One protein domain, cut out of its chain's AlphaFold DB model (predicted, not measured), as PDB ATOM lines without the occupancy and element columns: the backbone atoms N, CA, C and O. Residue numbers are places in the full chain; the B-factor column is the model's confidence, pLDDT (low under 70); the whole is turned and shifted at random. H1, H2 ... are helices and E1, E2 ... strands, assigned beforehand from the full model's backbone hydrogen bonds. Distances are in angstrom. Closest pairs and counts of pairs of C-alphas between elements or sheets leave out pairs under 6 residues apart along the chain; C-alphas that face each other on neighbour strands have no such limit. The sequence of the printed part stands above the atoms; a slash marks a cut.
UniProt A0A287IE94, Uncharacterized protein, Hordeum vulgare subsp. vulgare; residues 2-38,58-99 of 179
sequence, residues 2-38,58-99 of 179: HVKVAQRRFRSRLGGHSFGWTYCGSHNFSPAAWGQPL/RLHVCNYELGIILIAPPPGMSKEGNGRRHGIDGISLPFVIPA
ATOM      1  N   HIS A   2     -39.882  13.794  41.347       95.19
ATOM      2  CA  HIS A   2     -40.643  13.084  40.304       95.19
ATOM      3  C   HIS A   2     -41.840  13.891  39.755       95.19
ATOM      4  O   HIS A   2     -42.522  13.451  38.831       95.19
ATOM      5  N   VAL A   3     -42.087  15.084  40.308       95.44
ATOM      6  CA  VAL A   3     -43.111  16.032  39.844       95.44
ATOM      7  C   VAL A   3     -42.675  16.728  38.550       95.44
ATOM      8  O   VAL A   3     -41.495  17.046  38.393       95.44
ATOM      9  N   LYS A   4     -43.619  16.997  37.636       97.38
ATOM     10  CA  LYS A   4     -43.378  17.761  36.407       97.38
ATOM     11  C   LYS A   4     -44.221  19.026  36.445       97.38
ATOM     12  O   LYS A   4     -45.449  18.975  36.481       97.38
ATOM     13  N   VAL A   5     -43.535  20.162  36.477       96.31
ATOM     14  CA  VAL A   5     -44.143  21.488  36.588       96.31
ATOM     15  C   VAL A   5     -43.621  22.352  35.452       96.31
ATOM     16  O   VAL A   5     -42.422  22.370  35.185       96.31
ATOM     17  N   ALA A   6     -44.512  23.103  34.815       95.56
ATOM     18  CA  ALA A   6     -44.143  24.172  33.896       95.56
ATOM     19  C   ALA A   6     -44.847  25.452  34.335       95.56
ATOM     20  O   ALA A   6     -46.010  25.428  34.726       95.56
ATOM     21  N   GLN A   7     -44.157  26.583  34.282       93.94
ATOM     22  CA  GLN A   7     -44.739  27.857  34.676       93.94
ATOM     23  C   GLN A   7     -44.346  28.932  33.678       93.94
ATOM     24  O   GLN A   7     -43.181  29.054  33.297       93.94
ATOM     25  N   ARG A   8     -45.320  29.760  33.302       93.75
ATOM     26  CA  ARG A   8     -45.061  31.009  32.595       93.75
ATOM     27  C   ARG A   8     -45.574  32.162  33.430       93.75
ATOM     28  O   ARG A   8     -46.777  32.297  33.635       93.75
ATOM     29  N   ARG A   9     -44.646  33.005  33.875       91.19
ATOM     30  CA  ARG A   9     -44.915  34.173  34.712       91.19
ATOM     31  C   ARG A   9     -44.675  35.462  33.937       91.19
ATOM     32  O   ARG A   9     -43.655  35.623  33.273       91.19
ATOM     33  N   PHE A  10     -45.599  36.400  34.090       90.12
ATOM     34  CA  PHE A  10     -45.499  37.765  33.599       90.12
ATOM     35  C   PHE A  10     -45.555  38.727  34.780       90.12
ATOM     36  O   PHE A  10     -46.336  38.546  35.717       90.12
ATOM     37  N   ARG A  11     -44.733  39.775  34.723       84.62
ATOM     38  CA  ARG A  11     -44.707  40.841  35.725       84.62
ATOM     39  C   ARG A  11     -45.066  42.161  35.056       84.62
ATOM     40  O   ARG A  11     -44.476  42.517  34.037       84.62
ATOM     41  N   SER A  12     -46.034  42.880  35.621       75.94
ATOM     42  CA  SER A  12     -46.368  44.226  35.151       75.94
ATOM     43  C   SER A  12     -45.225  45.194  35.459       75.94
ATOM     44  O   SER A  12     -44.682  45.186  36.565       75.94
ATOM     45  N   ARG A  13     -44.887  46.063  34.498       75.75
ATOM     46  CA  ARG A  13     -43.881  47.126  34.686       75.75
ATOM     47  C   ARG A  13     -44.319  48.179  35.710       75.75
ATOM     48  O   ARG A  13     -43.473  48.820  36.312       75.75
ATOM     49  N   LEU A  14     -45.627  48.322  35.924       74.94
ATOM     50  CA  LEU A  14     -46.238  49.319  36.809       74.94
ATOM     51  C   LEU A  14     -46.370  48.845  38.273       74.94
ATOM     52  O   LEU A  14     -47.113  49.442  39.039       74.94
ATOM     53  N   GLY A  15     -45.683  47.765  38.671       63.78
ATOM     54  CA  GLY A  15     -45.680  47.300  40.068       63.78
ATOM     55  C   GLY A  15     -46.940  46.542  40.516       63.78
ATOM     56  O   GLY A  15     -47.202  46.453  41.709       63.78
ATOM     57  N   GLY A  16     -47.713  45.988  39.576       71.56
ATOM     58  CA  GLY A  16     -48.914  45.186  39.861       71.56
ATOM     59  C   GLY A  16     -48.647  43.700  40.151       71.56
ATOM     60  O   GLY A  16     -47.509  43.232  40.089       71.56
ATOM     61  N   HIS A  17     -49.722  42.946  40.416       77.38
ATOM     62  CA  HIS A  17     -49.669  41.499  40.653       77.38
ATOM     63  C   HIS A  17     -49.101  40.732  39.450       77.38
ATOM     64  O   HIS A  17     -49.358  41.073  38.292       77.38
ATOM     65  N   SER A  18     -48.328  39.678  39.726       87.50
ATOM     66  CA  SER A  18     -47.855  38.755  38.693       87.50
ATOM     67  C   SER A  18     -49.025  37.916  38.160       87.50
ATOM     68  O   SER A  18     -49.900  37.490  38.920       87.50
ATOM     69  N   PHE A  19     -49.024  37.639  36.858       89.44
ATOM     70  CA  PHE A  19     -50.042  36.828  36.181       89.44
ATOM     71  C   PHE A  19     -49.390  35.786  35.265       89.44
ATOM     72  O   PHE A  19     -48.183  35.834  35.023       89.44
ATOM     73  N   GLY A  20     -50.175  34.840  34.755       92.56
ATOM     74  CA  GLY A  20     -49.700  33.783  33.868       92.56
ATOM     75  C   GLY A  20     -50.365  32.446  34.159       92.56
ATOM     76  O   GLY A  20     -51.556  32.394  34.456       92.56
ATOM     77  N   TRP A  21     -49.607  31.361  34.060       94.25
ATOM     78  CA  TRP A  21     -50.128  30.022  34.310       94.25
ATOM     79  C   TRP A  21     -49.075  29.106  34.923       94.25
ATOM     80  O   TRP A  21     -47.879  29.243  34.655       94.25
ATOM     81  N   THR A  22     -49.552  28.153  35.718       95.62
ATOM     82  CA  THR A  22     -48.764  27.034  36.235       95.62
ATOM     83  C   THR A  22     -49.430  25.736  35.805       95.62
ATOM     84  O   THR A  22     -50.626  25.549  36.008       95.62
ATOM     85  N   TYR A  23     -48.652  24.856  35.197       96.88
ATOM     86  CA  TYR A  23     -49.019  23.506  34.809       96.88
ATOM     87  C   TYR A  23     -48.382  22.512  35.782       96.88
ATOM     88  O   TYR A  23     -47.203  22.651  36.118       96.88
ATOM     89  N   CYS A  24     -49.141  21.498  36.182       96.94
ATOM     90  CA  CYS A  24     -48.652  20.334  36.915       96.94
ATOM     91  C   CYS A  24     -49.265  19.074  36.300       96.94
ATOM     92  O   CYS A  24     -50.477  19.027  36.082       96.94
ATOM     93  N   GLY A  25     -48.456  18.057  36.017       97.06
ATOM     94  CA  GLY A  25     -48.969  16.813  35.450       97.06
ATOM     95  C   GLY A  25     -47.928  15.710  35.337       97.06
ATOM     96  O   GLY A  25     -46.846  15.781  35.923       97.06
ATOM     97  N   SER A  26     -48.275  14.672  34.580       98.06
ATOM     98  CA  SER A  26     -47.436  13.487  34.379       98.06
ATOM     99  C   SER A  26     -46.381  13.651  33.276       98.06
ATOM    100  O   SER A  26     -45.400  12.906  33.265       98.06
ATOM    101  N   HIS A  27     -46.522  14.664  32.411       98.12
ATOM    102  CA  HIS A  27     -45.746  14.785  31.180       98.12
ATOM    103  C   HIS A  27     -44.266  15.060  31.470       98.12
ATOM    104  O   HIS A  27     -43.892  16.148  31.918       98.12
ATOM    105  N   ASN A  28     -43.397  14.108  31.133       97.06
ATOM    106  CA  ASN A  28     -41.961  14.369  31.031       97.06
ATOM    107  C   ASN A  28     -41.655  15.316  29.855       97.06
ATOM    108  O   ASN A  28     -42.477  15.511  28.960       97.06
ATOM    109  N   PHE A  29     -40.456  15.905  29.827       96.19
ATOM    110  CA  PHE A  29     -40.022  16.749  28.709       96.19
ATOM    111  C   PHE A  29     -39.610  15.893  27.502       96.19
ATOM    112  O   PHE A  29     -38.428  15.726  27.208       96.19
ATOM    113  N   SER A  30     -40.598  15.297  26.829       96.50
ATOM    114  CA  SER A  30     -40.379  14.426  25.677       96.50
ATOM    115  C   SER A  30     -41.424  14.623  24.566       96.50
ATOM    116  O   SER A  30     -42.589  14.928  24.837       96.50
ATOM    117  N   PRO A  31     -41.035  14.383  23.301       97.06
ATOM    118  CA  PRO A  31     -41.943  14.292  22.158       97.06
ATOM    119  C   PRO A  31     -43.114  13.321  22.343       97.06
ATOM    120  O   PRO A  31     -44.210  13.580  21.862       97.06
ATOM    121  N   ALA A  32     -42.884  12.205  23.034       97.44
ATOM    122  CA  ALA A  32     -43.895  11.176  23.254       97.44
ATOM    123  C   ALA A  32     -45.047  11.673  24.144       97.44
ATOM    124  O   ALA A  32     -46.196  11.314  23.891       97.44
ATOM    125  N   ALA A  33     -44.734  12.522  25.132       97.81
ATOM    126  CA  ALA A  33     -45.703  13.109  26.054       97.81
ATOM    127  C   ALA A  33     -46.385  14.364  25.483       97.81
ATOM    128  O   ALA A  33     -47.589  14.530  25.628       97.81
ATOM    129  N   TRP A  34     -45.638  15.252  24.817       96.81
ATOM    130  CA  TRP A  34     -46.164  16.544  24.331       96.81
ATOM    131  C   TRP A  34     -46.642  16.534  22.876       96.81
ATOM    132  O   TRP A  34     -47.310  17.462  22.421       96.81
ATOM    133  N   GLY A  35     -46.291  15.486  22.143       95.69
ATOM    134  CA  GLY A  35     -46.591  15.322  20.736       95.69
ATOM    135  C   GLY A  35     -45.549  15.917  19.796       95.69
ATOM    136  O   GLY A  35     -44.739  16.775  20.156       95.69
ATOM    137  N   GLN A  36     -45.579  15.452  18.549       94.00
ATOM    138  CA  GLN A  36     -44.786  15.976  17.438       94.00
ATOM    139  C   GLN A  36     -45.676  16.298  16.245       94.00
ATOM    140  O   GLN A  36     -46.492  15.458  15.849       94.00
ATOM    141  N   PRO A  37     -45.533  17.490  15.640       91.69
ATOM    142  CA  PRO A  37     -46.230  17.800  14.404       91.69
ATOM    143  C   PRO A  37     -45.787  16.850  13.290       91.69
ATOM    144  O   PRO A  37     -44.602  16.753  12.965       91.69
ATOM    145  N   LEU A  38     -46.745  16.172  12.669       87.94
ATOM    146  CA  LEU A  38     -46.524  15.416  11.450       87.94
ATOM    147  C   LEU A  38     -46.477  16.404  10.288       87.94
ATOM    148  O   LEU A  38     -47.427  17.157  10.051       87.94
ATOM    149  N   ARG A  58     -51.328  17.505  11.538       88.19
ATOM    150  CA  ARG A  58     -51.605  16.417  12.489       88.19
ATOM    151  C   ARG A  58     -50.555  16.444  13.598       88.19
ATOM    152  O   ARG A  58     -49.389  16.698  13.318       88.19
ATOM    153  N   LEU A  59     -50.951  16.165  14.835       92.25
ATOM    154  CA  LEU A  59     -50.043  16.018  15.976       92.25
ATOM    155  C   LEU A  59     -50.041  14.547  16.399       92.25
ATOM    156  O   LEU A  59     -51.105  13.976  16.622       92.25
ATOM    157  N   HIS A  60     -48.865  13.931  16.474       94.56
ATOM    158  CA  HIS A  60     -48.703  12.553  16.929       94.56
ATOM    159  C   HIS A  60     -48.243  12.535  18.386       94.56
ATOM    160  O   HIS A  60     -47.191  13.099  18.677       94.56
ATOM    161  N   VAL A  61     -49.009  11.895  19.272       97.00
ATOM    162  CA  VAL A  61     -48.726  11.739  20.709       97.00
ATOM    163  C   VAL A  61     -48.717  10.245  21.019       97.00
ATOM    164  O   VAL A  61     -49.626   9.539  20.586       97.00
ATOM    165  N   CYS A  62     -47.697   9.763  21.729       97.75
ATOM    166  CA  CYS A  62     -47.519   8.328  21.979       97.75
ATOM    167  C   CYS A  62     -48.017   7.896  23.362       97.75
ATOM    168  O   CYS A  62     -48.399   6.742  23.536       97.75
ATOM    169  N   ASN A  63     -47.981   8.803  24.340       98.06
ATOM    170  CA  ASN A  63     -48.255   8.475  25.733       98.06
ATOM    171  C   ASN A  63     -49.643   8.944  26.171       98.06
ATOM    172  O   ASN A  63     -50.144   9.973  25.716       98.06
ATOM    173  N   TYR A  64     -50.212   8.224  27.137       98.19
ATOM    174  CA  TYR A  64     -51.324   8.719  27.938       98.19
ATOM    175  C   TYR A  64     -50.775   9.569  29.069       98.19
ATOM    176  O   TYR A  64     -49.995   9.097  29.890       98.19
ATOM    177  N   GLU A  65     -51.183  10.826  29.104       97.94
ATOM    178  CA  GLU A  65     -50.685  11.780  30.074       97.94
ATOM    179  C   GLU A  65     -51.830  12.691  30.530       97.94
ATOM    180  O   GLU A  65     -52.734  13.012  29.756       97.94
ATOM    181  N   LEU A  66     -51.790  13.142  31.785       98.12
ATOM    182  CA  LEU A  66     -52.788  14.047  32.356       98.12
ATOM    183  C   LEU A  66     -52.093  15.177  33.117       98.12
ATOM    184  O   LEU A  66     -51.032  14.999  33.719       98.12
ATOM    185  N   GLY A  67     -52.689  16.363  33.090       97.38
ATOM    186  CA  GLY A  67     -52.230  17.484  33.894       97.38
ATOM    187  C   GLY A  67     -53.297  18.552  34.057       97.38
ATOM    188  O   GLY A  67     -54.286  18.591  33.327       97.38
ATOM    189  N   ILE A  68     -53.068  19.425  35.027       97.50
ATOM    190  CA  ILE A  68     -53.918  20.565  35.353       97.50
ATOM    191  C   ILE A  68     -53.173  21.862  35.047       97.50
ATOM    192  O   ILE A  68     -51.960  21.959  35.242       97.50
ATOM    193  N   ILE A  69     -53.905  22.873  34.580       96.31
ATOM    194  CA  ILE A  69     -53.377  24.222  34.365       96.31
ATOM    195  C   ILE A  69     -54.145  25.185  35.261       96.31
ATOM    196  O   ILE A  69     -55.350  25.373  35.106       96.31
ATOM    197  N   LEU A  70     -53.424  25.822  36.177       93.69
ATOM    198  CA  LEU A  70     -53.925  26.897  37.021       93.69
ATOM    199  C   LEU A  70     -53.587  28.228  36.354       93.69
ATOM    200  O   LEU A  70     -52.413  28.561  36.163       93.69
ATOM    201  N   ILE A  71     -54.617  28.984  35.979       91.75
ATOM    202  CA  ILE A  71     -54.471  30.244  35.251       91.75
ATOM    203  C   ILE A  71     -54.682  31.407  36.219       91.75
ATOM    204  O   ILE A  71     -55.755  31.565  36.791       91.75
ATOM    205  N   ALA A  72     -53.663  32.255  36.354       89.69
ATOM    206  CA  ALA A  72     -53.769  33.555  37.000       89.69
ATOM    207  C   ALA A  72     -53.984  34.611  35.900       89.69
ATOM    208  O   ALA A  72     -53.025  34.960  35.201       89.69
ATOM    209  N   PRO A  73     -55.218  35.103  35.689       86.88
ATOM    210  CA  PRO A  73     -55.517  35.973  34.559       86.88
ATOM    211  C   PRO A  73     -54.800  37.329  34.674       86.88
ATOM    212  O   PRO A  73     -54.520  37.802  35.784       86.88
ATOM    213  N   PRO A  74     -54.533  38.001  33.539       84.19
ATOM    214  CA  PRO A  74     -54.022  39.364  33.548       84.19
ATOM    215  C   PRO A  74     -54.929  40.329  34.339       84.19
ATOM    216  O   PRO A  74     -56.147  40.118  34.427       84.19
ATOM    217  N   PRO A  75     -54.366  41.422  34.889       76.62
ATOM    218  CA  PRO A  75     -55.152  42.486  35.508       76.62
ATOM    219  C   PRO A  75     -56.270  42.973  34.570       76.62
ATOM    220  O   PRO A  75     -56.005  43.315  33.424       76.62
ATOM    221  N   GLY A  76     -57.514  43.012  35.055       74.12
ATOM    222  CA  GLY A  76     -58.662  43.544  34.302       74.12
ATOM    223  C   GLY A  76     -59.444  42.529  33.460       74.12
ATOM    224  O   GLY A  76     -60.484  42.890  32.923       74.12
ATOM    225  N   MET A  77     -59.006  41.266  33.378       71.31
ATOM    226  CA  MET A  77     -59.709  40.222  32.608       71.31
ATOM    227  C   MET A  77     -60.608  39.298  33.446       71.31
ATOM    228  O   MET A  77     -61.420  38.566  32.885       71.31
ATOM    229  N   SER A  78     -60.501  39.308  34.778       64.69
ATOM    230  CA  SER A  78     -61.351  38.483  35.649       64.69
ATOM    231  C   SER A  78     -62.724  39.137  35.853       64.69
ATOM    232  O   SER A  78     -62.793  40.231  36.420       64.69
ATOM    233  N   LYS A  79     -63.804  38.461  35.441       62.69
ATOM    234  CA  LYS A  79     -65.199  38.890  35.677       62.69
ATOM    235  C   LYS A  79     -65.680  38.656  37.117       62.69
ATOM    236  O   LYS A  79     -66.742  39.146  37.485       62.69
ATOM    237  N   GLU A  80     -64.917  37.930  37.929       58.16
ATOM    238  CA  GLU A  80     -65.270  37.627  39.315       58.16
ATOM    239  C   GLU A  80     -65.013  38.828  40.231       58.16
ATOM    240  O   GLU A  80     -63.892  39.336  40.365       58.16
ATOM    241  N   GLY A  81     -66.103  39.307  40.835       51.84
ATOM    242  CA  GLY A  81     -66.108  40.380  41.814       51.84
ATOM    243  C   GLY A  81     -65.439  39.957  43.119       51.84
ATOM    244  O   GLY A  81     -65.662  38.858  43.605       51.84
ATOM    245  N   ASN A  82     -64.625  40.862  43.666       51.12
ATOM    246  CA  ASN A  82     -64.139  40.956  45.052       51.12
ATOM    247  C   ASN A  82     -63.548  39.707  45.761       51.12
ATOM    248  O   ASN A  82     -63.155  39.803  46.920       51.12
ATOM    249  N   GLY A  83     -63.429  38.551  45.107       56.34
ATOM    250  CA  GLY A  83     -62.683  37.409  45.632       56.34
ATOM    251  C   GLY A  83     -61.189  37.728  45.682       56.34
ATOM    252  O   GLY A  83     -60.669  38.407  44.792       56.34
ATOM    253  N   ARG A  84     -60.479  37.253  46.718       58.22
ATOM    254  CA  ARG A  84     -59.013  37.376  46.808       58.22
ATOM    255  C   ARG A  84     -58.392  36.840  45.518       58.22
ATOM    256  O   ARG A  84     -58.359  35.632  45.291       58.22
ATOM    257  N   ARG A  85     -57.897  37.743  44.670       63.47
ATOM    258  CA  ARG A  85     -57.149  37.379  43.468       63.47
ATOM    259  C   ARG A  85     -55.830  36.769  43.918       63.47
ATOM    260  O   ARG A  85     -54.934  37.487  44.353       63.47
ATOM    261  N   HIS A  86     -55.725  35.450  43.836       66.69
ATOM    262  CA  HIS A  86     -54.453  34.777  44.044       66.69
ATOM    263  C   HIS A  86     -53.637  34.987  42.768       66.69
ATOM    264  O   HIS A  86     -53.972  34.469  41.704       66.69
ATOM    265  N   GLY A  87     -52.618  35.846  42.848       78.50
ATOM    266  CA  GLY A  87     -51.648  35.993  41.767       78.50
ATOM    267  C   GLY A  87     -50.903  34.678  41.536       78.50
ATOM    268  O   GLY A  87     -50.944  33.775  42.370       78.50
ATOM    269  N   ILE A  88     -50.165  34.581  40.431       87.81
ATOM    270  CA  ILE A  88     -49.357  33.379  40.141       87.81
ATOM    271  C   ILE A  88     -48.320  33.081  41.244       87.81
ATOM    272  O   ILE A  88     -47.928  31.935  41.425       87.81
ATOM    273  N   ASP A  89     -47.938  34.099  42.022       85.50
ATOM    274  CA  ASP A  89     -47.035  33.992  43.176       85.50
ATOM    275  C   ASP A  89     -47.683  33.310  44.403       85.50
ATOM    276  O   ASP A  89     -46.990  32.977  45.357       85.50
ATOM    277  N   GLY A  90     -49.006  33.098  44.399       85.00
ATOM    278  CA  GLY A  90     -49.721  32.373  45.457       85.00
ATOM    279  C   GLY A  90     -49.605  30.850  45.356       85.00
ATOM    280  O   GLY A  90     -50.056  30.146  46.255       85.00
ATOM    281  N   ILE A  91     -49.021  30.333  44.273       87.19
ATOM    282  CA  ILE A  91     -48.798  28.899  44.077       87.19
ATOM    283  C   ILE A  91     -47.410  28.557  44.622       87.19
ATOM    284  O   ILE A  91     -46.398  28.974  44.059       87.19
ATOM    285  N   SER A  92     -47.363  27.786  45.710       89.88
ATOM    286  CA  SER A  92     -46.103  27.283  46.265       89.88
ATOM    287  C   SER A  92     -45.520  26.201  45.353       89.88
ATOM    288  O   SER A  92     -46.211  25.237  45.020       89.88
ATOM    289  N   LEU A  93     -44.260  26.361  44.937       91.19
ATOM    290  CA  LEU A  93     -43.548  25.359  44.143       91.19
ATOM    291  C   LEU A  93     -42.592  24.547  45.026       91.19
ATOM    292  O   LEU A  93     -41.980  25.105  45.935       91.19
ATOM    293  N   PRO A  94     -42.378  23.254  44.724       91.88
ATOM    294  CA  PRO A  94     -41.486  22.387  45.496       91.88
ATOM    295  C   PRO A  94     -39.990  22.638  45.216       91.88
ATOM    296  O   PRO A  94     -39.145  21.820  45.567       91.88
ATOM    297  N   PHE A  95     -39.646  23.732  44.534       91.88
ATOM    298  CA  PHE A  95     -38.282  24.109  44.173       91.88
ATOM    299  C   PHE A  95     -38.115  25.630  44.166       91.88
ATOM    300  O   PHE A  95     -39.081  26.387  44.059       91.88
ATOM    301  N   VAL A  96     -36.863  26.075  44.261       92.19
ATOM    302  CA  VAL A  96     -36.499  27.495  44.324       92.19
ATOM    303  C   VAL A  96     -36.693  28.179  42.964       92.19
ATOM    304  O   VAL A  96     -36.363  27.617  41.919       92.19
ATOM    305  N   ILE A  97     -37.199  29.418  42.986       88.12
ATOM    306  CA  ILE A  97     -37.308  30.307  41.821       88.12
ATOM    307  C   ILE A  97     -36.517  31.598  42.109       88.12
ATOM    308  O   ILE A  97     -36.754  32.213  43.150       88.12
ATOM    309  N   PRO A  98     -35.649  32.074  41.192       91.00
ATOM    310  CA  PRO A  98     -35.331  31.484  39.889       91.00
ATOM    311  C   PRO A  98     -34.541  30.175  40.013       91.00
ATOM    312  O   PRO A  98     -33.858  29.949  41.009       91.00
ATOM    313  N   ALA A  99     -34.639  29.323  38.989       92.75
ATOM    314  CA  ALA A  99     -33.875  28.081  38.938       92.75
ATOM    315  C   ALA A  99     -32.363  28.396  38.957       92.75
ATOM    316  O   ALA A  99     -31.917  29.220  38.149       92.75
TER     317      ALA A  99
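Overview. This is residues 2 to 38 and 58 to 99 of the 179 residues of an uncharacterized protein of Hordeum vulgare subsp. vulgare (UniProt A0A287IE94). Little regular structure here: a narrow three-strand sheet, E1-E2-E5, antiparallel, has H1 and the small antiparallel pair E3-E4 off one end, while residues 76 to 84 stick out at the other and residues 87 to 93 fold back over one face. The 79 printed residues run E1, E2, H1, E3, E4, E5, mostly strand, with 30 in named elements. The whole is loose, radius of gyration of the C-alphas 15.6 A, spanning 43 by 30 by 23 A.

Along the chain. Find C-alpha 4 at (-43.378, 17.761, 36.407); E1 runs to 10, 20.3 A. E2 is 19 to 25, 20.1 A; H1 31 to 34; E3 36 to 38; E4 58 to 60; E5 67 to 72, 16.4 A, ending at (-53.769, 33.555, 37.000).

Arrangement. Look at hairpin E1 and E2: N 8 and O 21 are 2.9 A apart, within hydrogen-bond range. So are N 22 and O 70 of E2 and E5, 2.9 A, and N 38 and O 58 of E3 and E4, 2.8 A. H1 is not on the three-strand sheet, is near E4, and is too short for an O i to N i+4 pair; its one O i to N i+3 pair is not within range.

Size, cuts and confidence. Residues 39 to 57 are not printed; C-alphas 38 and 58 are 5.3 A apart across the cut. No link printed whole is long. Residues 15 and 78 to 86 are under pLDDT 70.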